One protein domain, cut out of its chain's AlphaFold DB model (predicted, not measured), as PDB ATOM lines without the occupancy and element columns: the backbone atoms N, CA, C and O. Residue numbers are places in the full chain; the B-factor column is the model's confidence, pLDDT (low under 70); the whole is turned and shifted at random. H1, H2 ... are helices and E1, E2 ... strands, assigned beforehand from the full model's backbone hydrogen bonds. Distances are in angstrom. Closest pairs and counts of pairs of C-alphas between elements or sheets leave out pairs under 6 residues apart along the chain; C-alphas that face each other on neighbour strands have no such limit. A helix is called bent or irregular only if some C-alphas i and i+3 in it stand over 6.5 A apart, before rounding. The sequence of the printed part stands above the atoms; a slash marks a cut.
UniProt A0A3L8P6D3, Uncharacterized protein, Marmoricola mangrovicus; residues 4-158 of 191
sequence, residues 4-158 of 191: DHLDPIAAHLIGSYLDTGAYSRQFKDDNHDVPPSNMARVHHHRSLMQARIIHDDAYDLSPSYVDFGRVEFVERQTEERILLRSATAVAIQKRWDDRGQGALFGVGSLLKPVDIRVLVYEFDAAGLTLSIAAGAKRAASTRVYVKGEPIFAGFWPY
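This is residues 4 to 158 of the 191 residues of an uncharacterized protein of Marmoricola mangrovicus (UniProt A0A3L8P6D3). Look first for one strongly twisted sheet of six strands that curls round residues 4 to 17 of the long helix H1; H1 and H2 form a helical hairpin on one face of it, and H4 packs on the other. After H4 a long loop swings out, with residues 102 to 107 sticking out, before E4 begins. The printed part has 155 residues, with four named helices and six named strands in the order H1 H2 E1 H3 E2 E3 H4 E4 E5 E6; the class is mixed, helices and strands. The mixed sheet runs E1 E2 E3 E4 E5 E6. The whole is compact, with a radius of gyration of the C-alphas of 16.9 A and spans of 52 by 40 by 30 A.

In the sheet, find E1 at residues 59 to 61, E2 at 71 to 75 and E3 at 81 to 86. E4, residues 112 to 123, is 29.3 A long and bends by 84 degrees at residue 115; E5, 127 to 137, is 30.6 A long and bends by 56 degrees at residue 134. E6, 144 to 157, is 28.6 A long, bends by 96 degrees at residue 148 and ends at C-alpha 157 at (120.710, 138.197, 149.375). H1 begins at C-alpha 4 at (122.132, 124.560, 149.703) and runs 39.4 A to residue 30; it is irregular, with C-alphas 5 and 8 7.3 A apart. H2 holds residues 38 to 54, 24.2 A; H3, 65 to 68; H4, 87 to 100, 20.0 A.

Start at E3 and E4, the parallel pair, where N 83 and O 117 are 2.8 A apart. E3, H4 and E4 form a strand-helix-strand unit, two parallel neighbour strands with a helix between, and its crossover is right-handed. E4, E5 and E6 are a meander, each strand the antiparallel neighbour of the one before: look at N 120 and O 131, 2.8 A, and N 136 and O 145, 2.8 A. On the other side of E3, E2 is antiparallel to it, with N 73 and O 82 at 2.9 A, and edge strand E1 is antiparallel to E2, with N 60 and O 74 at 2.8 A. There are three layers, helices on both faces of the sheet: H1 and H2 on one face, H4 on the other. The closest C-alphas of H1 and E5 are those of Ile 14 and Leu 128, 6.9 A; of H4 and E4, Ala 87 and Glu 122, 5.6 A. H1, with residues 12 to 24 alone, touches H2 at a steep tilt of 44 degrees, opposite ways, closest at the C-alphas of Ser 16 and Leu 48, 5.4 A. H3 only grazes the sheet, with residues 65 to 66. H1 and H4 are apart. Every O i to N i+4 pair is within hydrogen-bond range in H2 and H4, and 21 of 23 in H1; H3 is too short for such a pair.

The two C-alphas farthest apart are those of Asp 29 and Phe 105, 52.0 A. The printed part has no cut, and the link from H4 to E4 is long. The mean pLDDT of the printed part is 82.6; residues 64 to 69 and 99 to 110 are under 70.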
ATOM      1  N   ASP A   4     120.836 124.602 150.397       84.25
ATOM      2  CA  ASP A   4     122.132 124.560 149.703       84.25
ATOM      3  C   ASP A   4     122.033 123.928 148.304       84.25
ATOM      4  O   ASP A   4     122.743 124.295 147.373       84.25
ATOM      5  N   HIS A   5     121.070 123.028 148.121       86.94
ATOM      6  CA  HIS A   5     120.777 122.400 146.835       86.94
ATOM      7  C   HIS A   5     120.197 123.386 145.805       86.94
ATOM      8  O   HIS A   5     120.275 123.175 144.599       86.94
ATOM      9  N   LEU A   6     119.609 124.486 146.279       90.62
ATOM     10  CA  LEU A   6     119.072 125.560 145.448       90.62
ATOM     11  C   LEU A   6     120.084 126.685 145.191       90.62
ATOM     12  O   LEU A   6     119.771 127.592 144.421       90.62
ATOM     13  N   ASP A   7     121.277 126.651 145.790       91.88
ATOM     14  CA  ASP A   7     122.271 127.716 145.627       91.88
ATOM     15  C   ASP A   7     122.657 127.967 144.152       91.88
ATOM     16  O   ASP A   7     122.664 129.135 143.749       91.88
ATOM     17  N   PRO A   8     122.903 126.945 143.300       91.94
ATOM     18  CA  PRO A   8     123.287 127.197 141.911       91.94
ATOM     19  C   PRO A   8     122.154 127.840 141.101       91.94
ATOM     20  O   PRO A   8     122.367 128.818 140.384       91.94
ATOM     21  N   ILE A   9     120.916 127.359 141.265       92.94
ATOM     22  CA  ILE A   9     119.769 127.943 140.560       92.94
ATOM     23  C   ILE A   9     119.423 129.345 141.083       92.94
ATOM     24  O   ILE A   9     119.036 130.211 140.297       92.94
ATOM     25  N   ALA A  10     119.603 129.600 142.381       93.12
ATOM     26  CA  ALA A  10     119.447 130.925 142.966       93.12
ATOM     27  C   ALA A  10     120.484 131.907 142.403       93.12
ATOM     28  O   ALA A  10     120.124 133.023 142.026       93.12
ATOM     29  N   ALA A  11     121.742 131.478 142.261       92.25
ATOM     30  CA  ALA A  11     122.791 132.277 141.633       92.25
ATOM     31  C   ALA A  11     122.455 132.611 140.170       92.25
ATOM     32  O   ALA A  11     122.605 133.762 139.754       92.25
ATOM     33  N   HIS A  12     121.923 131.653 139.403       92.94
ATOM     34  CA  HIS A  12     121.475 131.907 138.026       92.94
ATOM     35  C   HIS A  12     120.321 132.904 137.951       92.94
ATOM     36  O   HIS A  12     120.344 133.795 137.095       92.94
ATOM     37  N   LEU A  13     119.334 132.776 138.844       92.00
ATOM     38  CA  LEU A  13     118.194 133.691 138.952       92.00
ATOM     39  C   LEU A  13     118.646 135.112 139.280       92.00
ATOM     40  O   LEU A  13     118.264 136.043 138.571       92.00
ATOM     41  N   ILE A  14     119.489 135.272 140.300       89.12
ATOM     42  CA  ILE A  14     120.045 136.572 140.689       89.12
ATOM     43  C   ILE A  14     120.861 137.167 139.542       89.12
ATOM     44  O   ILE A  14     120.598 138.298 139.140       89.12
ATOM     45  N   GLY A  15     121.788 136.407 138.952       88.38
ATOM     46  CA  GLY A  15     122.602 136.887 137.835       88.38
ATOM     47  C   GLY A  15     121.751 137.343 136.648       88.38
ATOM     48  O   GLY A  15     121.932 138.442 136.138       88.38
ATOM     49  N   SER A  16     120.746 136.554 136.259       89.81
ATOM     50  CA  SER A  16     119.834 136.924 135.165       89.81
ATOM     51  C   SER A  16     118.974 138.144 135.488       89.81
ATOM     52  O   SER A  16     118.557 138.868 134.584       89.81
ATOM     53  N   TYR A  17     118.641 138.361 136.759       87.50
ATOM     54  CA  TYR A  17     117.904 139.538 137.205       87.50
ATOM     55  C   TYR A  17     118.770 140.801 137.121       87.50
ATOM     56  O   TYR A  17     118.336 141.792 136.530       87.50
ATOM     57  N   LEU A  18     120.009 140.736 137.614       84.44
ATOM     58  CA  LEU A  18     120.974 141.837 137.548       84.44
ATOM     59  C   LEU A  18     121.313 142.215 136.099       84.44
ATOM     60  O   LEU A  18     121.222 143.390 135.740       84.44
ATOM     61  N   ASP A  19     121.579 141.227 135.242       83.00
ATOM     62  CA  ASP A  19     121.831 141.432 133.809       83.00
ATOM     63  C   ASP A  19     120.627 142.077 133.101       83.00
ATOM     64  O   ASP A  19     120.782 142.964 132.262       83.00
ATOM     65  N   THR A  20     119.400 141.689 133.471       85.81
ATOM     66  CA  THR A  20     118.179 142.322 132.937       85.81
ATOM     67  C   THR A  20     118.048 143.773 133.402       85.81
ATOM     68  O   THR A  20     117.563 144.629 132.653       85.81
ATOM     69  N   GLY A  21     118.496 144.069 134.624       81.06
ATOM     70  CA  GLY A  21     118.633 145.430 135.135       81.06
ATOM     71  C   GLY A  21     119.617 146.253 134.301       81.06
ATOM     72  O   GLY A  21     119.261 147.343 133.855       81.06
ATOM     73  N   ALA A  22     120.800 145.703 134.018       80.94
ATOM     74  CA  ALA A  22     121.811 146.341 133.173       80.94
ATOM     75  C   ALA A  22     121.295 146.596 131.747       80.94
ATOM     76  O   ALA A  22     121.368 147.725 131.265       80.94
ATOM     77  N   TYR A  23     120.665 145.594 131.119       84.12
ATOM     78  CA  TYR A  23     119.977 145.743 129.831       84.12
ATOM     79  C   TYR A  23     118.950 146.881 129.858       84.12
ATOM     80  O   TYR A  23     118.876 147.680 128.927       84.12
ATOM     81  N   SER A  24     118.161 146.982 130.929       80.19
ATOM     82  CA  SER A  24     117.119 148.007 131.037       80.19
ATOM     83  C   SER A  24     117.693 149.415 131.175       80.19
ATOM     84  O   SER A  24     117.123 150.348 130.610       80.19
ATOM     85  N   ARG A  25     118.811 149.570 131.900       82.88
ATOM     86  CA  ARG A  25     119.547 150.839 132.003       82.88
ATOM     87  C   ARG A  25     120.133 151.236 130.652       82.88
ATOM     88  O   ARG A  25     119.837 152.320 130.169       82.88
ATOM     89  N   GLN A  26     120.840 150.316 129.998       77.94
ATOM     90  CA  GLN A  26     121.417 150.561 128.678       77.94
ATOM     91  C   GLN A  26     120.346 150.931 127.642       77.94
ATOM     92  O   GLN A  26     120.487 151.917 126.929       77.94
ATOM     93  N   PHE A  27     119.237 150.183 127.591       80.62
ATOM     94  CA  PHE A  27     118.131 150.486 126.684       80.62
ATOM     95  C   PHE A  27     117.591 151.898 126.920       80.62
ATOM     96  O   PHE A  27     117.304 152.613 125.965       80.62
ATOM     97  N   LYS A  28     117.459 152.305 128.184       82.88
ATOM     98  CA  LYS A  28     116.977 153.635 128.548       82.88
ATOM     99  C   LYS A  28     117.922 154.737 128.053       82.88
ATOM    100  O   LYS A  28     117.446 155.704 127.456       82.88
ATOM    101  N   ASP A  29     119.225 154.565 128.254       79.88
ATOM    102  CA  ASP A  29     120.251 155.511 127.800       79.88
ATOM    103  C   ASP A  29     120.251 155.639 126.266       79.88
ATOM    104  O   ASP A  29     120.294 156.746 125.724       79.88
ATOM    105  N   ASP A  30     120.101 154.513 125.561       89.94
ATOM    106  CA  ASP A  30     120.080 154.452 124.096       89.94
ATOM    107  C   ASP A  30     118.775 155.002 123.480       89.94
ATOM    108  O   ASP A  30     118.754 155.383 122.308       89.94
ATOM    109  N   ASN A  31     117.674 155.052 124.242       85.25
ATOM    110  CA  ASN A  31     116.331 155.380 123.745       85.25
ATOM    111  C   ASN A  31     115.721 156.623 124.413       85.25
ATOM    112  O   ASN A  31     114.519 156.660 124.677       85.25
ATOM    113  N   HIS A  32     116.524 157.663 124.655       87.00
ATOM    114  CA  HIS A  32     116.045 158.957 125.171       87.00
ATOM    115  C   HIS A  32     115.247 158.840 126.482       87.00
ATOM    116  O   HIS A  32     114.141 159.367 126.596       87.00
ATOM    117  N   ASP A  33     115.793 158.122 127.461       78.00
ATOM    118  CA  ASP A  33     115.176 157.893 128.769       78.00
ATOM    119  C   ASP A  33     113.894 157.038 128.764       78.00
ATOM    120  O   ASP A  33     113.237 156.895 129.802       78.00
ATOM    121  N   VAL A  34     113.557 156.398 127.640       81.31
ATOM    122  CA  VAL A  34     112.418 155.476 127.549       81.31
ATOM    123  C   VAL A  34     112.834 154.069 128.001       81.31
ATOM    124  O   VAL A  34     113.691 153.454 127.366       81.31
ATOM    125  N   PRO A  35     112.233 153.506 129.069       82.25
ATOM    126  CA  PRO A  35     112.558 152.155 129.516       82.25
ATOM    127  C   PRO A  35     111.967 151.086 128.577       82.25
ATOM    128  O   PRO A  35     110.942 151.322 127.929       82.25
ATOM    129  N   PRO A  36     112.543 149.870 128.541       79.88
ATOM    130  CA  PRO A  36     111.953 148.762 127.801       79.88
ATOM    131  C   PRO A  36     110.624 148.319 128.428       79.88
ATOM    132  O   PRO A  36     110.405 148.437 129.639       79.88
ATOM    133  N   SER A  37     109.744 147.736 127.611       84.88
ATOM    134  CA  SER A  37     108.464 147.204 128.086       84.88
ATOM    135  C   SER A  37     108.649 146.062 129.095       84.88
ATOM    136  O   SER A  37     109.663 145.356 129.096       84.88
ATOM    137  N   ASN A  38     107.637 145.823 129.937       77.50
ATOM    138  CA  ASN A  38     107.630 144.680 130.864       77.50
ATOM    139  C   ASN A  38     107.831 143.358 130.125       77.50
ATOM    140  O   ASN A  38     108.642 142.534 130.537       77.50
ATOM    141  N   MET A  39     107.145 143.188 128.996       81.19
ATOM    142  CA  MET A  39     107.266 141.997 128.164       81.19
ATOM    143  C   MET A  39     108.704 141.800 127.661       81.19
ATOM    144  O   MET A  39     109.230 140.692 127.744       81.19
ATOM    145  N   ALA A  40     109.373 142.869 127.215       81.50
ATOM    146  CA  ALA A  40     110.767 142.803 126.781       81.50
ATOM    147  C   ALA A  40     111.702 142.392 127.928       81.50
ATOM    148  O   ALA A  40     112.531 141.501 127.751       81.50
ATOM    149  N   ARG A  41     111.525 142.975 129.120       82.38
ATOM    150  CA  ARG A  41     112.316 142.629 130.314       82.38
ATOM    151  C   ARG A  41     112.113 141.177 130.744       82.38
ATOM    152  O   ARG A  41     113.086 140.468 130.973       82.38
ATOM    153  N   VAL A  42     110.866 140.705 130.790       83.12
ATOM    154  CA  VAL A  42     110.534 139.314 131.148       83.12
ATOM    155  C   VAL A  42     111.125 138.330 130.142       83.12
ATOM    156  O   VAL A  42     111.702 137.314 130.536       83.12
ATOM    157  N   HIS A  43     111.017 138.619 128.844       85.62
ATOM    158  CA  HIS A  43     111.631 137.781 127.819       85.62
ATOM    159  C   HIS A  43     113.154 137.778 127.915       85.62
ATOM    160  O   HIS A  43     113.744 136.710 127.781       85.62
ATOM    161  N   HIS A  44     113.774 138.927 128.185       87.31
ATOM    162  CA  HIS A  44     115.218 139.025 128.357       87.31
ATOM    163  C   HIS A  44     115.697 138.208 129.564       87.31
ATOM    164  O   HIS A  44     116.538 137.324 129.406       87.31
ATOM    165  N   HIS A  45     115.074 138.398 130.732       87.44
ATOM    166  CA  HIS A  45     115.367 137.624 131.941       87.44
ATOM    167  C   HIS A  45     115.225 136.117 131.711       87.44
ATOM    168  O   HIS A  45     116.103 135.332 132.065       87.44
ATOM    169  N   ARG A  46     114.135 135.699 131.061       87.44
ATOM    170  CA  ARG A  46     113.912 134.295 130.709       87.44
ATOM    171  C   ARG A  46     115.016 133.755 129.800       87.44
ATOM    172  O   ARG A  46     115.487 132.647 130.035       87.44
ATOM    173  N   SER A  47     115.393 134.494 128.761       89.00
ATOM    174  CA  SER A  47     116.435 134.068 127.820       89.00
ATOM    175  C   SER A  47     117.787 133.914 128.514       89.00
ATOM    176  O   SER A  47     118.481 132.932 128.264       89.00
ATOM    177  N   LEU A  48     118.127 134.821 129.434       89.94
ATOM    178  CA  LEU A  48     119.324 134.707 130.267       89.94
ATOM    179  C   LEU A  48     119.271 133.464 131.162       89.94
ATOM    180  O   LEU A  48     120.233 132.701 131.198       89.94
ATOM    181  N   MET A  49     118.127 133.197 131.801       90.38
ATOM    182  CA  MET A  49     117.942 131.983 132.602       90.38
ATOM    183  C   MET A  49     118.104 130.706 131.779       90.38
ATOM    184  O   MET A  49     118.786 129.779 132.206       90.38
ATOM    185  N   GLN A  50     117.503 130.651 130.590       90.00
ATOM    186  CA  GLN A  50     117.640 129.506 129.687       90.00
ATOM    187  C   GLN A  50     119.092 129.323 129.239       90.00
ATOM    188  O   GLN A  50     119.588 128.200 129.262       90.00
ATOM    189  N   ALA A  51     119.787 130.408 128.886       89.62
ATOM    190  CA  ALA A  51     121.193 130.360 128.498       89.62
ATOM    191  C   ALA A  51     122.079 129.843 129.639       89.62
ATOM    192  O   ALA A  51     122.895 128.952 129.424       89.62
ATOM    193  N   ARG A  52     121.885 130.343 130.864       90.88
ATOM    194  CA  ARG A  52     122.637 129.889 132.042       90.88
ATOM    195  C   ARG A  52     122.424 128.406 132.327       90.88
ATOM    196  O   ARG A  52     123.399 127.703 132.544       90.88
ATOM    197  N   ILE A  53     121.184 127.922 132.240       91.00
ATOM    198  CA  ILE A  53     120.866 126.496 132.407       91.00
ATOM    199  C   ILE A  53     121.515 125.641 131.313       91.00
ATOM    200  O   ILE A  53     122.043 124.582 131.615       91.00
ATOM    201  N   ILE A  54     121.505 126.086 130.050       89.50
ATOM    202  CA  ILE A  54     122.141 125.356 128.936       89.50
ATOM    203  C   ILE A  54     123.660 125.231 129.131       89.50
ATOM    204  O   ILE A  54     124.258 124.254 128.687       89.50
ATOM    205  N   HIS A  55     124.283 126.233 129.749       88.88
ATOM    206  CA  HIS A  55     125.726 126.279 129.983       88.88
ATOM    207  C   HIS A  55     126.161 125.685 131.329       88.88
ATOM    208  O   HIS A  55     127.354 125.695 131.624       88.88
ATOM    209  N   ASP A  56     125.227 125.178 132.132       90.50
ATOM    210  CA  ASP A  56     125.515 124.547 133.413       90.50
ATOM    211  C   ASP A  56     125.373 123.026 133.298       90.50
ATOM    212  O   ASP A  56     124.288 122.498 133.059       90.50
ATOM    213  N   ASP A  57     126.479 122.311 133.509       91.19
ATOM    214  CA  ASP A  57     126.533 120.851 133.423       91.19
ATOM    215  C   ASP A  57     125.639 120.139 134.454       91.19
ATOM    216  O   ASP A  57     125.396 118.935 134.311       91.19
ATOM    217  N   ALA A  58     125.157 120.843 135.486       89.75
ATOM    218  CA  ALA A  58     124.233 120.309 136.482       89.75
ATOM    219  C   ALA A  58     122.794 120.156 135.962       89.75
ATOM    220  O   ALA A  58     122.014 119.400 136.554       89.75
ATOM    221  N   TYR A  59     122.433 120.837 134.868       92.94
ATOM    222  CA  TYR A  59     121.052 120.947 134.411       92.94
ATOM    223  C   TYR A  59     120.879 120.594 132.929       92.94
ATOM    224  O   TYR A  59     121.734 120.845 132.089       92.94
ATOM    225  N   ASP A  60     119.712 120.049 132.594       91.81
ATOM    226  CA  ASP A  60     119.260 119.837 131.221       91.81
ATOM    227  C   ASP A  60     117.979 120.625 130.969       91.81
ATOM    228  O   ASP A  60     116.940 120.367 131.579       91.81
ATOM    229  N   LEU A  61     118.013 121.581 130.040       88.75
ATOM    230  CA  LEU A  61     116.819 122.340 129.676       88.75
ATOM    231  C   LEU A  61     115.802 121.425 128.963       88.75
ATOM    232  O   LEU A  61     116.102 120.802 127.946       88.75
ATOM    233  N   SER A  62     114.575 121.349 129.483       84.06
ATOM    234  CA  SER A  62     113.520 120.484 128.941       84.06
ATOM    235  C   SER A  62     113.038 121.004 127.587       84.06
ATOM    236  O   SER A  62     112.595 122.148 127.557       84.06
ATOM    237  N   PRO A  63     112.962 120.191 126.509       72.12
ATOM    238  CA  PRO A  63     112.578 120.622 125.153       72.12
ATOM    239  C   PRO A  63     111.274 121.431 125.050       72.12
ATOM    240  O   PRO A  63     111.093 122.214 124.123       72.12
ATOM    241  N   SER A  64     110.378 121.286 126.032       67.81
ATOM    242  CA  SER A  64     109.167 122.101 126.205       67.81
ATOM    243  C   SER A  64     109.428 123.602 126.437       67.81
ATOM    244  O   SER A  64     108.474 124.385 126.447       67.81
ATOM    245  N   TYR A  65     110.686 124.024 126.623       64.06
ATOM    246  CA  TYR A  65     111.084 125.420 126.832       64.06
ATOM    247  C   TYR A  65     110.812 126.319 125.613       64.06
ATOM    248  O   TYR A  65     110.552 127.513 125.789       64.06
ATOM    249  N   VAL A  66     110.841 125.751 124.399       55.28
ATOM    250  CA  VAL A  66     110.691 126.479 123.124       55.28
ATOM    251  C   VAL A  66     109.252 126.961 122.913       55.28
ATOM    252  O   VAL A  66     109.039 128.078 122.451       55.28
ATOM    253  N   ASP A  67     108.262 126.174 123.337       45.19
ATOM    254  CA  ASP A  67     106.874 126.362 122.888       45.19
ATOM    255  C   ASP A  67     106.017 127.267 123.785       45.19
ATOM    256  O   ASP A  67     104.922 127.664 123.397       45.19
ATOM    257  N   PHE A  68     106.468 127.612 124.997       52.75
ATOM    258  CA  PHE A  68     105.590 128.289 125.969       52.75
ATOM    259  C   PHE A  68     106.253 129.380 126.800       52.75
ATOM    260  O   PHE A  68     105.671 129.834 127.788       52.75
ATOM    261  N   GLY A  69     107.476 129.784 126.452       64.00
ATOM    262  CA  GLY A  69     108.188 130.811 127.205       64.00
ATOM    263  C   GLY A  69     108.419 130.445 128.671       64.00
ATOM    264  O   GLY A  69     108.397 131.324 129.532       64.00
ATOM    265  N   ARG A  70     108.615 129.154 128.947       77.75
ATOM    266  CA  ARG A  70     108.845 128.594 130.282       77.75
ATOM    267  C   ARG A  70     110.313 128.238 130.453       77.75
ATOM    268  O   ARG A  70     111.012 127.963 129.480       77.75
ATOM    269  N   VAL A  71     110.751 128.192 131.703       87.56
ATOM    270  CA  VAL A  71     112.047 127.622 132.063       87.56
ATOM    271  C   VAL A  71     111.766 126.343 132.834       87.56
ATOM    272  O   VAL A  71     111.474 126.371 134.027       87.56
ATOM    273  N   GLU A  72     111.735 125.238 132.098       90.56
ATOM    274  CA  GLU A  72     111.607 123.886 132.635       90.56
ATOM    275  C   GLU A  72     112.934 123.175 132.395       90.56
ATOM    276  O   GLU A  72     113.448 123.212 131.278       90.56
ATOM    277  N   PHE A  73     113.489 122.546 133.419       91.75
ATOM    278  CA  PHE A  73     114.766 121.848 133.336       91.75
ATOM    279  C   PHE A  73     114.762 120.608 134.221       91.75
ATOM    280  O   PHE A  73     113.904 120.448 135.091       91.75
ATOM    281  N   VAL A  74     115.701 119.713 133.963       92.94
ATOM    282  CA  VAL A  74     115.965 118.527 134.766       92.94
ATOM    283  C   VAL A  74     117.288 118.737 135.463       92.94
ATOM    284  O   VAL A  74     118.266 119.131 134.836       92.94
ATOM    285  N   GLU A  75     117.325 118.492 136.759       91.94
ATOM    286  CA  GLU A  75     118.583 118.439 137.477       91.94
ATOM    287  C   GLU A  75     119.214 117.057 137.336       91.94
ATOM    288  O   GLU A  75     118.605 116.049 137.686       91.94
ATOM    289  N   ARG A  76     120.452 116.994 136.845       90.38
ATOM    290  CA  ARG A  76     121.087 115.719 136.490       90.38
ATOM    291  C   ARG A  76     121.383 114.812 137.677       90.38
ATOM    292  O   ARG A  76     121.379 113.598 137.521       90.38
ATOM    293  N   GLN A  77     121.667 115.375 138.851       88.56
ATOM    294  CA  GLN A  77     122.020 114.575 140.029       88.56
ATOM    295  C   GLN A  77     120.813 113.853 140.630       88.56
ATOM    296  O   GLN A  77     120.942 112.731 141.114       88.56
ATOM    297  N   THR A  78     119.654 114.508 140.626       87.12
ATOM    298  CA  THR A  78     118.432 114.016 141.273       87.12
ATOM    299  C   THR A  78     117.411 113.486 140.266       87.12
ATOM    300  O   THR A  78     116.429 112.868 140.670       87.12
ATOM    301  N   GLU A  79     117.629 113.745 138.974       89.88
ATOM    302  CA  GLU A  79     116.675 113.563 137.875       89.88
ATOM    303  C   GLU A  79     115.342 114.308 138.093       89.88
ATOM    304  O   GLU A  79     114.335 114.035 137.433       89.88
ATOM    305  N   GLU A  80     115.313 115.287 139.003       89.94
ATOM    306  CA  GLU A  80     114.102 116.035 139.304       89.94
ATOM    307  C   GLU A  80     113.777 117.033 138.192       89.94
ATOM    308  O   GLU A  80     114.590 117.871 137.796       89.94
ATOM    309  N   ARG A  81     112.527 116.985 137.721       92.19
ATOM    310  CA  ARG A  81     111.983 117.962 136.776       92.19
ATOM    311  C   ARG A  81     111.493 119.191 137.520       92.19
ATOM    312  O   ARG A  81     110.573 119.104 138.339       92.19
ATOM    313  N   ILE A  82     112.050 120.345 137.183       92.56
ATOM    314  CA  ILE A  82     111.775 121.621 137.832       92.56
ATOM    315  C   ILE A  82     111.213 122.605 136.805       92.56
ATOM    316  O   ILE A  82     111.718 122.740 135.696       92.56
ATOM    317  N   LEU A  83     110.153 123.316 137.184       92.12
ATOM    318  CA  LEU A  83     109.585 124.432 136.435       92.12
ATOM    319  C   LEU A  83     109.734 125.722 137.241       92.12
ATOM    320  O   LEU A  83     109.186 125.816 138.339       92.12
ATOM    321  N   LEU A  84     110.388 126.738 136.674       91.62
ATOM    322  CA  LEU A  84     110.451 128.066 137.288       91.62
ATOM    323  C   LEU A  84     109.181 128.863 137.019       91.62
ATOM    324  O   LEU A  84     108.711 128.945 135.880       91.62
ATOM    325  N   ARG A  85     108.657 129.511 138.061       89.19
ATOM    326  CA  ARG A  85     107.562 130.486 137.954       89.19
ATOM    327  C   ARG A  85     107.766 131.647 138.919       89.19
ATOM    328  O   ARG A  85     108.223 131.431 140.030       89.19
ATOM    329  N   SER A  86     107.365 132.855 138.533       89.69
ATOM    330  CA  SER A  86     107.310 133.971 139.482       89.69
ATOM    331  C   SER A  86     106.139 133.806 140.453       89.69
ATOM    332  O   SER A  86     105.090 133.264 140.076       89.69
ATOM    333  N   ALA A  87     106.280 134.316 141.677       88.12
ATOM    334  CA  ALA A  87     105.198 134.385 142.661       88.12
ATOM    335  C   ALA A  87     103.944 135.078 142.092       88.12
ATOM    336  O   ALA A  87     102.824 134.590 142.263       88.12
ATOM    337  N   THR A  88     104.124 136.126 141.288       83.38
ATOM    338  CA  THR A  88     103.054 136.830 140.569       83.38
ATOM    339  C   THR A  88     102.259 135.915 139.649       83.38
ATOM    340  O   THR A  88     101.028 135.904 139.671       83.38
ATOM    341  N   ALA A  89     102.946 135.088 138.857       82.38
ATOM    342  CA  ALA A  89     102.292 134.177 137.928       82.38
ATOM    343  C   ALA A  89     101.494 133.088 138.666       82.38
ATOM    344  O   ALA A  89     100.500 132.577 138.134       82.38
ATOM    345  N   VAL A  90     101.919 132.724 139.880       84.50
ATOM    346  CA  VAL A  90     101.181 131.825 140.778       84.50
ATOM    347  C   VAL A  90      99.959 132.532 141.369       84.50
ATOM    348  O   VAL A  90      98.865 131.968 141.345       84.50
ATOM    349  N   ALA A  91     100.103 133.780 141.816       83.25
ATOM    350  CA  ALA A  91      99.004 134.581 142.351       83.25
ATOM    351  C   ALA A  91      97.907 134.843 141.305       83.25
ATOM    352  O   ALA A  91      96.721 134.700 141.606       83.25
ATOM    353  N   ILE A  92      98.288 135.162 140.063       78.06
ATOM    354  CA  ILE A  92      97.360 135.298 138.932       78.06
ATOM    355  C   ILE A  92      96.608 133.982 138.726       78.06
ATOM    356  O   ILE A  92      95.381 133.980 138.710       78.06
ATOM    357  N   GLN A  93      97.323 132.855 138.636       80.00
ATOM    358  CA  GLN A  93      96.701 131.541 138.468       80.00
ATOM    359  C   GLN A  93      95.667 131.249 139.568       80.00
ATOM    360  O   GLN A  93      94.543 130.878 139.246       80.00
ATOM    361  N   LYS A  94      96.020 131.474 140.841       81.19
ATOM    362  CA  LYS A  94      95.119 131.270 141.985       81.19
ATOM    363  C   LYS A  94      93.847 132.115 141.861       81.19
ATOM    364  O   LYS A  94      92.755 131.588 142.010       81.19
ATOM    365  N   ARG A  95      93.971 133.394 141.485       80.12
ATOM    366  CA  ARG A  95      92.810 134.280 141.260       80.12
ATOM    367  C   ARG A  95      91.885 133.769 140.152       80.12
ATOM    368  O   ARG A  95      90.669 133.882 140.284       80.12
ATOM    369  N   TRP A  96      92.441 133.232 139.066       73.44
ATOM    370  CA  TRP A  96      91.653 132.629 137.984       73.44
ATOM    371  C   TRP A  96      90.963 131.338 138.422       73.44
ATOM    372  O   TRP A  96      89.792 131.136 138.103       73.44
ATOM    373  N   ASP A  97      91.661 130.490 139.179       72.25
ATOM    374  CA  ASP A  97      91.094 129.265 139.747       72.25
ATOM    375  C   ASP A  97      89.935 129.590 140.716       72.25
ATOM    376  O   ASP A  97      88.862 128.995 140.601       72.25
ATOM    377  N   ASP A  98      90.096 130.591 141.590       70.88
ATOM    378  CA  ASP A  98      89.072 131.032 142.550       70.88
ATOM    379  C   ASP A  98      87.836 131.630 141.848       70.88
ATOM    380  O   ASP A  98      86.698 131.355 142.230       70.88
ATOM    381  N   ARG A  99      88.031 132.412 140.775       65.56
ATOM    382  CA  ARG A  99      86.924 132.954 139.959       65.56
ATOM    383  C   ARG A  99      86.185 131.862 139.182       65.56
ATOM    384  O   ARG A  99      84.962 131.912 139.077       65.56
ATOM    385  N   GLY A 100      86.910 130.867 138.669       57.38
ATOM    386  CA  GLY A 100      86.343 129.731 137.935       57.38
ATOM    387  C   GLY A 100      85.482 128.802 138.797       57.38
ATOM    388  O   GLY A 100      84.572 128.163 138.276       57.38
ATOM    389  N   GLN A 101      85.702 128.765 140.116       51.00
ATOM    390  CA  GLN A 101      84.843 128.035 141.060       51.00
ATOM    391  C   GLN A 101      83.471 128.700 141.281       51.00
ATOM    392  O   GLN A 101      82.552 128.038 141.758       51.00
ATOM    393  N   GLY A 102      83.311 129.975 140.909       45.41
ATOM    394  CA  GLY A 102      82.041 130.710 140.970       45.41
ATOM    395  C   GLY A 102      81.171 130.609 139.710       45.41
ATOM    396  O   GLY A 102      80.074 131.166 139.686       45.41
ATOM    397  N   ALA A 103      81.629 129.927 138.654       50.22
ATOM    398  CA  ALA A 103      80.846 129.740 137.436       50.22
ATOM    399  C   ALA A 103      79.736 128.691 137.655       50.22
ATOM    400  O   ALA A 103      79.992 127.595 138.149       50.22
ATOM    401  N   LEU A 104      78.505 129.014 137.233       49.38
ATOM    402  CA  LEU A 104      77.276 128.196 137.344       49.38
ATOM    403  C   LEU A 104      77.374 126.769 136.761       49.38
ATOM    404  O   LEU A 104      76.491 125.946 136.991       49.38
ATOM    405  N   PHE A 105      78.457 126.458 136.053       47.62
ATOM    406  CA  PHE A 105      78.829 125.113 135.647       47.62
ATOM    407  C   PHE A 105      80.144 124.764 136.332       47.62
ATOM    408  O   PHE A 105      81.219 125.135 135.863       47.62
ATOM    409  N   GLY A 106      80.044 124.055 137.456       44.75
ATOM    410  CA  GLY A 106      81.185 123.526 138.192       44.75
ATOM    411  C   GLY A 106      81.913 122.463 137.377       44.75
ATOM    412  O   GLY A 106      81.822 121.272 137.667       44.75
ATOM    413  N   VAL A 107      82.671 122.879 136.364       49.00
ATOM    414  CA  VAL A 107      83.745 122.063 135.815       49.00
ATOM    415  C   VAL A 107      84.856 122.142 136.846       49.00
ATOM    416  O   VAL A 107      85.769 122.959 136.749       49.00
ATOM    417  N   GLY A 108      84.737 121.320 137.888       49.69
ATOM    418  CA  GLY A 108      85.829 121.061 138.807       49.69
ATOM    419  C   GLY A 108      87.006 120.580 137.974       49.69
ATOM    420  O   GLY A 108      87.071 119.416 137.585       49.69
ATOM    421  N   SER A 109      87.903 121.502 137.629       54.78
ATOM    422  CA  SER A 109      89.162 121.203 136.970       54.78
ATOM    423  C   SER A 109      89.944 120.316 137.934       54.78
ATOM    424  O   SER A 109      90.655 120.805 138.813       54.78
ATOM    425  N   LEU A 110      89.775 119.001 137.799       68.19
ATOM    426  CA  LEU A 110      90.524 118.000 138.541       68.19
ATOM    427  C   LEU A 110      91.987 118.112 138.109       68.19
ATOM    428  O   LEU A 110      92.409 117.540 137.103       68.19
ATOM    429  N   LEU A 111      92.746 118.911 138.858       71.94
ATOM    430  CA  LEU A 111      94.189 119.022 138.737       71.94
ATOM    431  C   LEU A 111      94.801 117.659 139.070       71.94
ATOM    432  O   LEU A 111      94.811 117.226 140.226       71.94
ATOM    433  N   LYS A 112      95.311 116.977 138.046       79.00
ATOM    434  CA  LYS A 112      96.042 115.724 138.212       79.00
ATOM    435  C   LYS A 112      97.478 116.056 138.616       79.00
ATOM    436  O   LYS A 112      98.108 116.848 137.912       79.00
ATOM    437  N   PRO A 113      97.996 115.496 139.725       81.88
ATOM    438  CA  PRO A 113      99.403 115.647 140.078       81.88
ATOM    439  C   PRO A 113     100.292 115.234 138.907       81.88
ATOM    440  O   PRO A 113      99.975 114.275 138.201       81.88
ATOM    441  N   VAL A 114     101.390 115.952 138.715       85.62
ATOM    442  CA  VAL A 114     102.451 115.543 137.797       85.62
ATOM    443  C   VAL A 114     103.777 115.529 138.526       85.62
ATOM    444  O   VAL A 114     103.958 116.259 139.498       85.62
ATOM    445  N   ASP A 115     104.696 114.715 138.027       88.50
ATOM    446  CA  ASP A 115     106.060 114.626 138.537       88.50
ATOM    447  C   ASP A 115     106.914 115.792 138.015       88.50
ATOM    448  O   ASP A 115     107.809 115.642 137.188       88.50
ATOM    449  N   ILE A 116     106.497 117.005 138.384       89.44
ATOM    450  CA  ILE A 116     107.193 118.261 138.112       89.44
ATOM    451  C   ILE A 116     107.094 119.095 139.381       89.44
ATOM    452  O   ILE A 116     105.996 119.389 139.863       89.44
ATOM    453  N   ARG A 117     108.241 119.504 139.910       91.69
ATOM    454  CA  ARG A 117     108.338 120.446 141.018       91.69
ATOM    455  C   ARG A 117     108.288 121.867 140.469       91.69
ATOM    456  O   ARG A 117     108.935 122.174 139.474       91.69
ATOM    457  N   VAL A 118     107.516 122.744 141.098       92.44
ATOM    458  CA  VAL A 118     107.497 124.163 140.734       92.44
ATOM    459  C   VAL A 118     108.376 124.922 141.713       92.44
ATOM    460  O   VAL A 118     108.083 124.939 142.909       92.44
ATOM    461  N   LEU A 119     109.435 125.545 141.201       94.38
ATOM    462  CA  LEU A 119     110.273 126.464 141.955       94.38
ATOM    463  C   LEU A 119     109.752 127.885 141.715       94.38
ATOM    464  O   LEU A 119     109.791 128.409 140.598       94.38
ATOM    465  N   VAL A 120     109.177 128.461 142.763       93.12
ATOM    466  CA  VAL A 120     108.548 129.777 142.756       93.12
ATOM    467  C   VAL A 120     109.561 130.807 143.228       93.12
ATOM    468  O   VAL A 120     110.053 130.692 144.348       93.12
ATOM    469  N   TYR A 121     109.861 131.792 142.387       92.62
ATOM    470  CA  TYR A 121     110.794 132.868 142.707       92.62
ATOM    471  C   TYR A 121     110.076 134.199 142.937       92.62
ATOM    472  O   TYR A 121     109.089 134.521 142.268       92.62
ATOM    473  N   GLU A 122     110.611 134.982 143.862       91.69
ATOM    474  CA  GLU A 122     110.205 136.354 144.150       91.69
ATOM    475  C   GLU A 122     111.463 137.172 144.424       91.69
ATOM    476  O   GLU A 122     112.277 136.805 145.268       91.69
ATOM    477  N   PHE A 123     111.656 138.242 143.658       86.44
ATOM    478  CA  PHE A 123     112.756 139.171 143.876       86.44
ATOM    479  C   PHE A 123     112.239 140.327 144.720       86.44
ATOM    480  O   PHE A 123     111.270 140.969 144.333       86.44
ATOM    481  N   ASP A 124     112.933 140.633 145.803       85.19
ATOM    482  CA  ASP A 124     112.695 141.776 146.676       85.19
ATOM    483  C   ASP A 124     113.888 142.736 146.628       85.19
ATOM    484  O   ASP A 124     114.917 142.448 146.021       85.19
ATOM    485  N   ALA A 125     113.795 143.879 147.309       78.38
ATOM    486  CA  ALA A 125     114.908 144.828 147.405       78.38
ATOM    487  C   ALA A 125     116.161 144.229 148.076       78.38
ATOM    488  O   ALA A 125     117.277 144.642 147.776       78.38
ATOM    489  N   ALA A 126     115.983 143.262 148.980       81.25
ATOM    490  CA  ALA A 126     117.082 142.647 149.721       81.25
ATOM    491  C   ALA A 126     117.693 141.424 149.014       81.25
ATOM    492  O   ALA A 126     118.806 141.022 149.354       81.25
ATOM    493  N   GLY A 127     116.974 140.798 148.080       85.44
ATOM    494  CA  GLY A 127     117.422 139.558 147.456       85.44
ATOM    495  C   GLY A 127     116.299 138.728 146.848       85.44
ATOM    496  O   GLY A 127     115.214 139.220 146.561       85.44
ATOM    497  N   LEU A 128     116.580 137.445 146.663       90.31
ATOM    498  CA  LEU A 128     115.706 136.448 146.066       90.31
ATOM    499  C   LEU A 128     115.122 135.526 147.140       90.31
ATOM    500  O   LEU A 128     115.854 134.868 147.880       90.31
ATOM    501  N   THR A 129     113.802 135.396 147.154       93.94
ATOM    502  CA  THR A 129     113.076 134.365 147.894       93.94
ATOM    503  C   THR A 129     112.709 133.218 146.956       93.94
ATOM    504  O   THR A 129     112.146 133.439 145.881       93.94
ATOM    505  N   LEU A 130     112.983 131.978 147.376       95.00
ATOM    506  CA  LEU A 130     112.513 130.776 146.685       95.00
ATOM    507  C   LEU A 130     111.526 129.999 147.547       95.00
ATOM    508  O   LEU A 130     111.731 129.793 148.743       95.00
ATOM    509  N   SER A 131     110.473 129.514 146.903       95.31
ATOM    510  CA  SER A 131     109.490 128.601 147.475       95.31
ATOM    511  C   SER A 131     109.266 127.411 146.548       95.31
ATOM    512  O   SER A 131     109.429 127.510 145.336       95.31
ATOM    513  N   ILE A 132     108.870 126.271 147.100       94.31
ATOM    514  CA  ILE A 132     108.633 125.038 146.351       94.31
ATOM    515  C   ILE A 132     107.157 124.675 146.426       94.31
ATOM    516  O   ILE A 132     106.549 124.696 147.494       94.31
ATOM    517  N   ALA A 133     106.586 124.275 145.297       92.50
ATOM    518  CA  ALA A 133     105.244 123.723 145.233       92.50
ATOM    519  C   ALA A 133     105.178 122.494 144.318       92.50
ATOM    520  O   ALA A 133     106.053 122.261 143.480       92.50
ATOM    521  N   ALA A 134     104.114 121.705 144.458       90.88
ATOM    522  CA  ALA A 134     103.859 120.584 143.564       90.88
ATOM    523  C   ALA A 134     103.250 121.066 142.238       90.88
ATOM    524  O   ALA A 134     102.406 121.965 142.216       90.88
ATOM    525  N   GLY A 135     103.641 120.440 141.130       88.56
ATOM    526  CA  GLY A 135     103.016 120.640 139.830       88.56
ATOM    527  C   GLY A 135     101.750 119.800 139.659       88.56
ATOM    528  O   GLY A 135     101.641 118.662 140.122       88.56
ATOM    529  N   ALA A 136     100.780 120.342 138.932       85.75
ATOM    530  CA  ALA A 136      99.629 119.592 138.448       85.75
ATOM    531  C   ALA A 136      99.260 120.000 137.022       85.75
ATOM    532  O   ALA A 136      99.547 121.111 136.590       85.75
ATOM    533  N   LYS A 137      98.596 119.120 136.277       83.81
ATOM    534  CA  LYS A 137      98.044 119.430 134.953       83.81
ATOM    535  C   LYS A 137      96.532 119.263 134.962       83.81
ATOM    536  O   LYS A 137      95.986 118.385 135.635       83.81
ATOM    537  N   ARG A 138      95.846 120.091 134.179       80.00
ATOM    538  CA  ARG A 138      94.457 119.824 133.778       80.00
ATOM    539  C   ARG A 138      94.480 118.766 132.678       80.00
ATOM    540  O   ARG A 138      95.404 118.777 131.877       80.00
ATOM    541  N   ALA A 139      93.483 117.881 132.635       75.00
ATOM    542  CA  ALA A 139      93.470 116.655 131.820       75.00
ATOM    543  C   ALA A 139      94.225 116.725 130.472       75.00
ATOM    544  O   ALA A 139      95.268 116.094 130.342       75.00
ATOM    545  N   ALA A 140      93.720 117.489 129.498       70.81
ATOM    546  CA  ALA A 140      94.312 117.612 128.160       70.81
ATOM    547  C   ALA A 140      95.339 118.758 128.034       70.81
ATOM    548  O   ALA A 140      95.817 119.051 126.943       70.81
ATOM    549  N   SER A 141      95.663 119.447 129.130       72.31
ATOM    550  CA  SER A 141      96.531 120.620 129.102       72.31
ATOM    551  C   SER A 141      97.999 120.233 129.256       72.31
ATOM    552  O   SER A 141      98.388 119.529 130.186       72.31
ATOM    553  N   THR A 142      98.844 120.789 128.393       74.00
ATOM    554  CA  THR A 142     100.307 120.754 128.539       74.00
ATOM    555  C   THR A 142     100.808 121.750 129.593       74.00
ATOM    556  O   THR A 142     101.984 121.730 129.965       74.00
ATOM    557  N   ARG A 143      99.936 122.636 130.099       77.81
ATOM    558  CA  ARG A 143     100.271 123.635 131.119       77.81
ATOM    559  C   ARG A 143     100.352 122.998 132.499       77.81
ATOM    560  O   ARG A 143      99.408 122.356 132.951       77.81
ATOM    561  N   VAL A 144     101.484 123.225 133.163       82.88
ATOM    562  CA  VAL A 144     101.683 122.884 134.573       82.88
ATOM    563  C   VAL A 144     101.204 124.050 135.433       82.88
ATOM    564  O   VAL A 144     101.593 125.204 135.241       82.88
ATOM    565  N   TYR A 145     100.338 123.720 136.374       83.38
ATOM    566  CA  TYR A 145      99.742 124.584 137.374       83.38
ATOM    567  C   TYR A 145     100.402 124.313 138.719       83.38
ATOM    568  O   TYR A 145     100.808 123.183 139.002       83.38
ATOM    569  N   VAL A 146     100.479 125.341 139.556       85.12
ATOM    570  CA  VAL A 146     100.863 125.163 140.958       85.12
ATOM    571  C   VAL A 146      99.712 124.506 141.706       85.12
ATOM    572  O   VAL A 146      98.575 124.970 141.607       85.12
ATOM    573  N   LYS A 147     100.001 123.420 142.426       84.88
ATOM    574  CA  LYS A 147      99.057 122.722 143.297       84.88
ATOM    575  C   LYS A 147      99.437 122.958 144.757       84.88
ATOM    576  O   LYS A 147     100.514 122.553 145.191       84.88
ATOM    577  N   GLY A 148      98.500 123.519 145.517       81.75
ATOM    578  CA  GLY A 148      98.711 123.866 146.921       81.75
ATOM    579  C   GLY A 148      99.445 125.194 147.096       81.75
ATOM    580  O   GLY A 148      99.672 125.928 146.134       81.75
ATOM    581  N   GLU A 149      99.767 125.507 148.344       87.12
ATOM    582  CA  GLU A 149     100.481 126.728 148.709       87.12
ATOM    583  C   GLU A 149     101.999 126.495 148.614       87.12
ATOM    584  O   GLU A 149     102.474 125.461 149.095       87.12
ATOM    585  N   PRO A 150     102.764 127.396 147.965       92.56
ATOM    586  CA  PRO A 150     104.217 127.294 147.938       92.56
ATOM    587  C   PRO A 150     104.807 127.311 149.349       92.56
ATOM    588  O   PRO A 150     104.439 128.137 150.181       92.56
ATOM    589  N   ILE A 151     105.738 126.399 149.605       93.81
ATOM    590  CA  ILE A 151     106.447 126.274 150.876       93.81
ATOM    591  C   ILE A 151     107.781 126.997 150.739       93.81
ATOM    592  O   ILE A 151     108.553 126.682 149.835       93.81
ATOM    593  N   PHE A 152     108.059 127.940 151.636       94.56
ATOM    594  CA  PHE A 152     109.328 128.667 151.665       94.56
ATOM    595  C   PHE A 152     110.522 127.704 151.720       94.56
ATOM    596  O   PHE A 152     110.578 126.821 152.577       94.56
ATOM    597  N   ALA A 153     111.469 127.882 150.799       94.12
ATOM    598  CA  ALA A 153     112.675 127.068 150.690       94.12
ATOM    599  C   ALA A 153     113.927 127.825 151.152       94.12
ATOM    600  O   ALA A 153     114.821 127.224 151.743       94.12
ATOM    601  N   GLY A 154     113.990 129.138 150.921       94.56
ATOM    602  CA  GLY A 154     115.115 129.946 151.374       94.56
ATOM    603  C   GLY A 154     115.105 131.376 150.849       94.56
ATOM    604  O   GLY A 154     114.279 131.753 150.016       94.56
ATOM    605  N   PHE A 155     116.072 132.143 151.346       94.19
ATOM    606  CA  PHE A 155     116.367 133.505 150.921       94.19
ATOM    607  C   PHE A 155     117.852 133.621 150.551       94.19
ATOM    608  O   PHE A 155     118.712 133.097 151.269       94.19
ATOM    609  N   TRP A 156     118.130 134.316 149.450       93.31
ATOM    610  CA  TRP A 156     119.461 134.599 148.921       93.31
ATOM    611  C   TRP A 156     119.618 136.108 148.753       93.31
ATOM    612  O   TRP A 156     118.951 136.679 147.890       93.31
ATOM    613  N   PRO A 157     120.463 136.775 149.556       89.69
ATOM    614  CA  PRO A 157     120.710 138.197 149.375       89.69
ATOM    615  C   PRO A 157     121.380 138.452 148.021       89.69
ATOM    616  O   PRO A 157     122.082 137.583 147.497       89.69
ATOM    617  N   TYR A 158     121.198 139.654 147.472       81.88
ATOM    618  CA  TYR A 158     122.088 140.111 146.404       81.88
ATOM    619  C   TYR A 158     123.528 140.124 146.933       81.88
ATOM    620  O   TYR A 158     123.755 140.417 148.110       81.88
TER     621      TYR A 158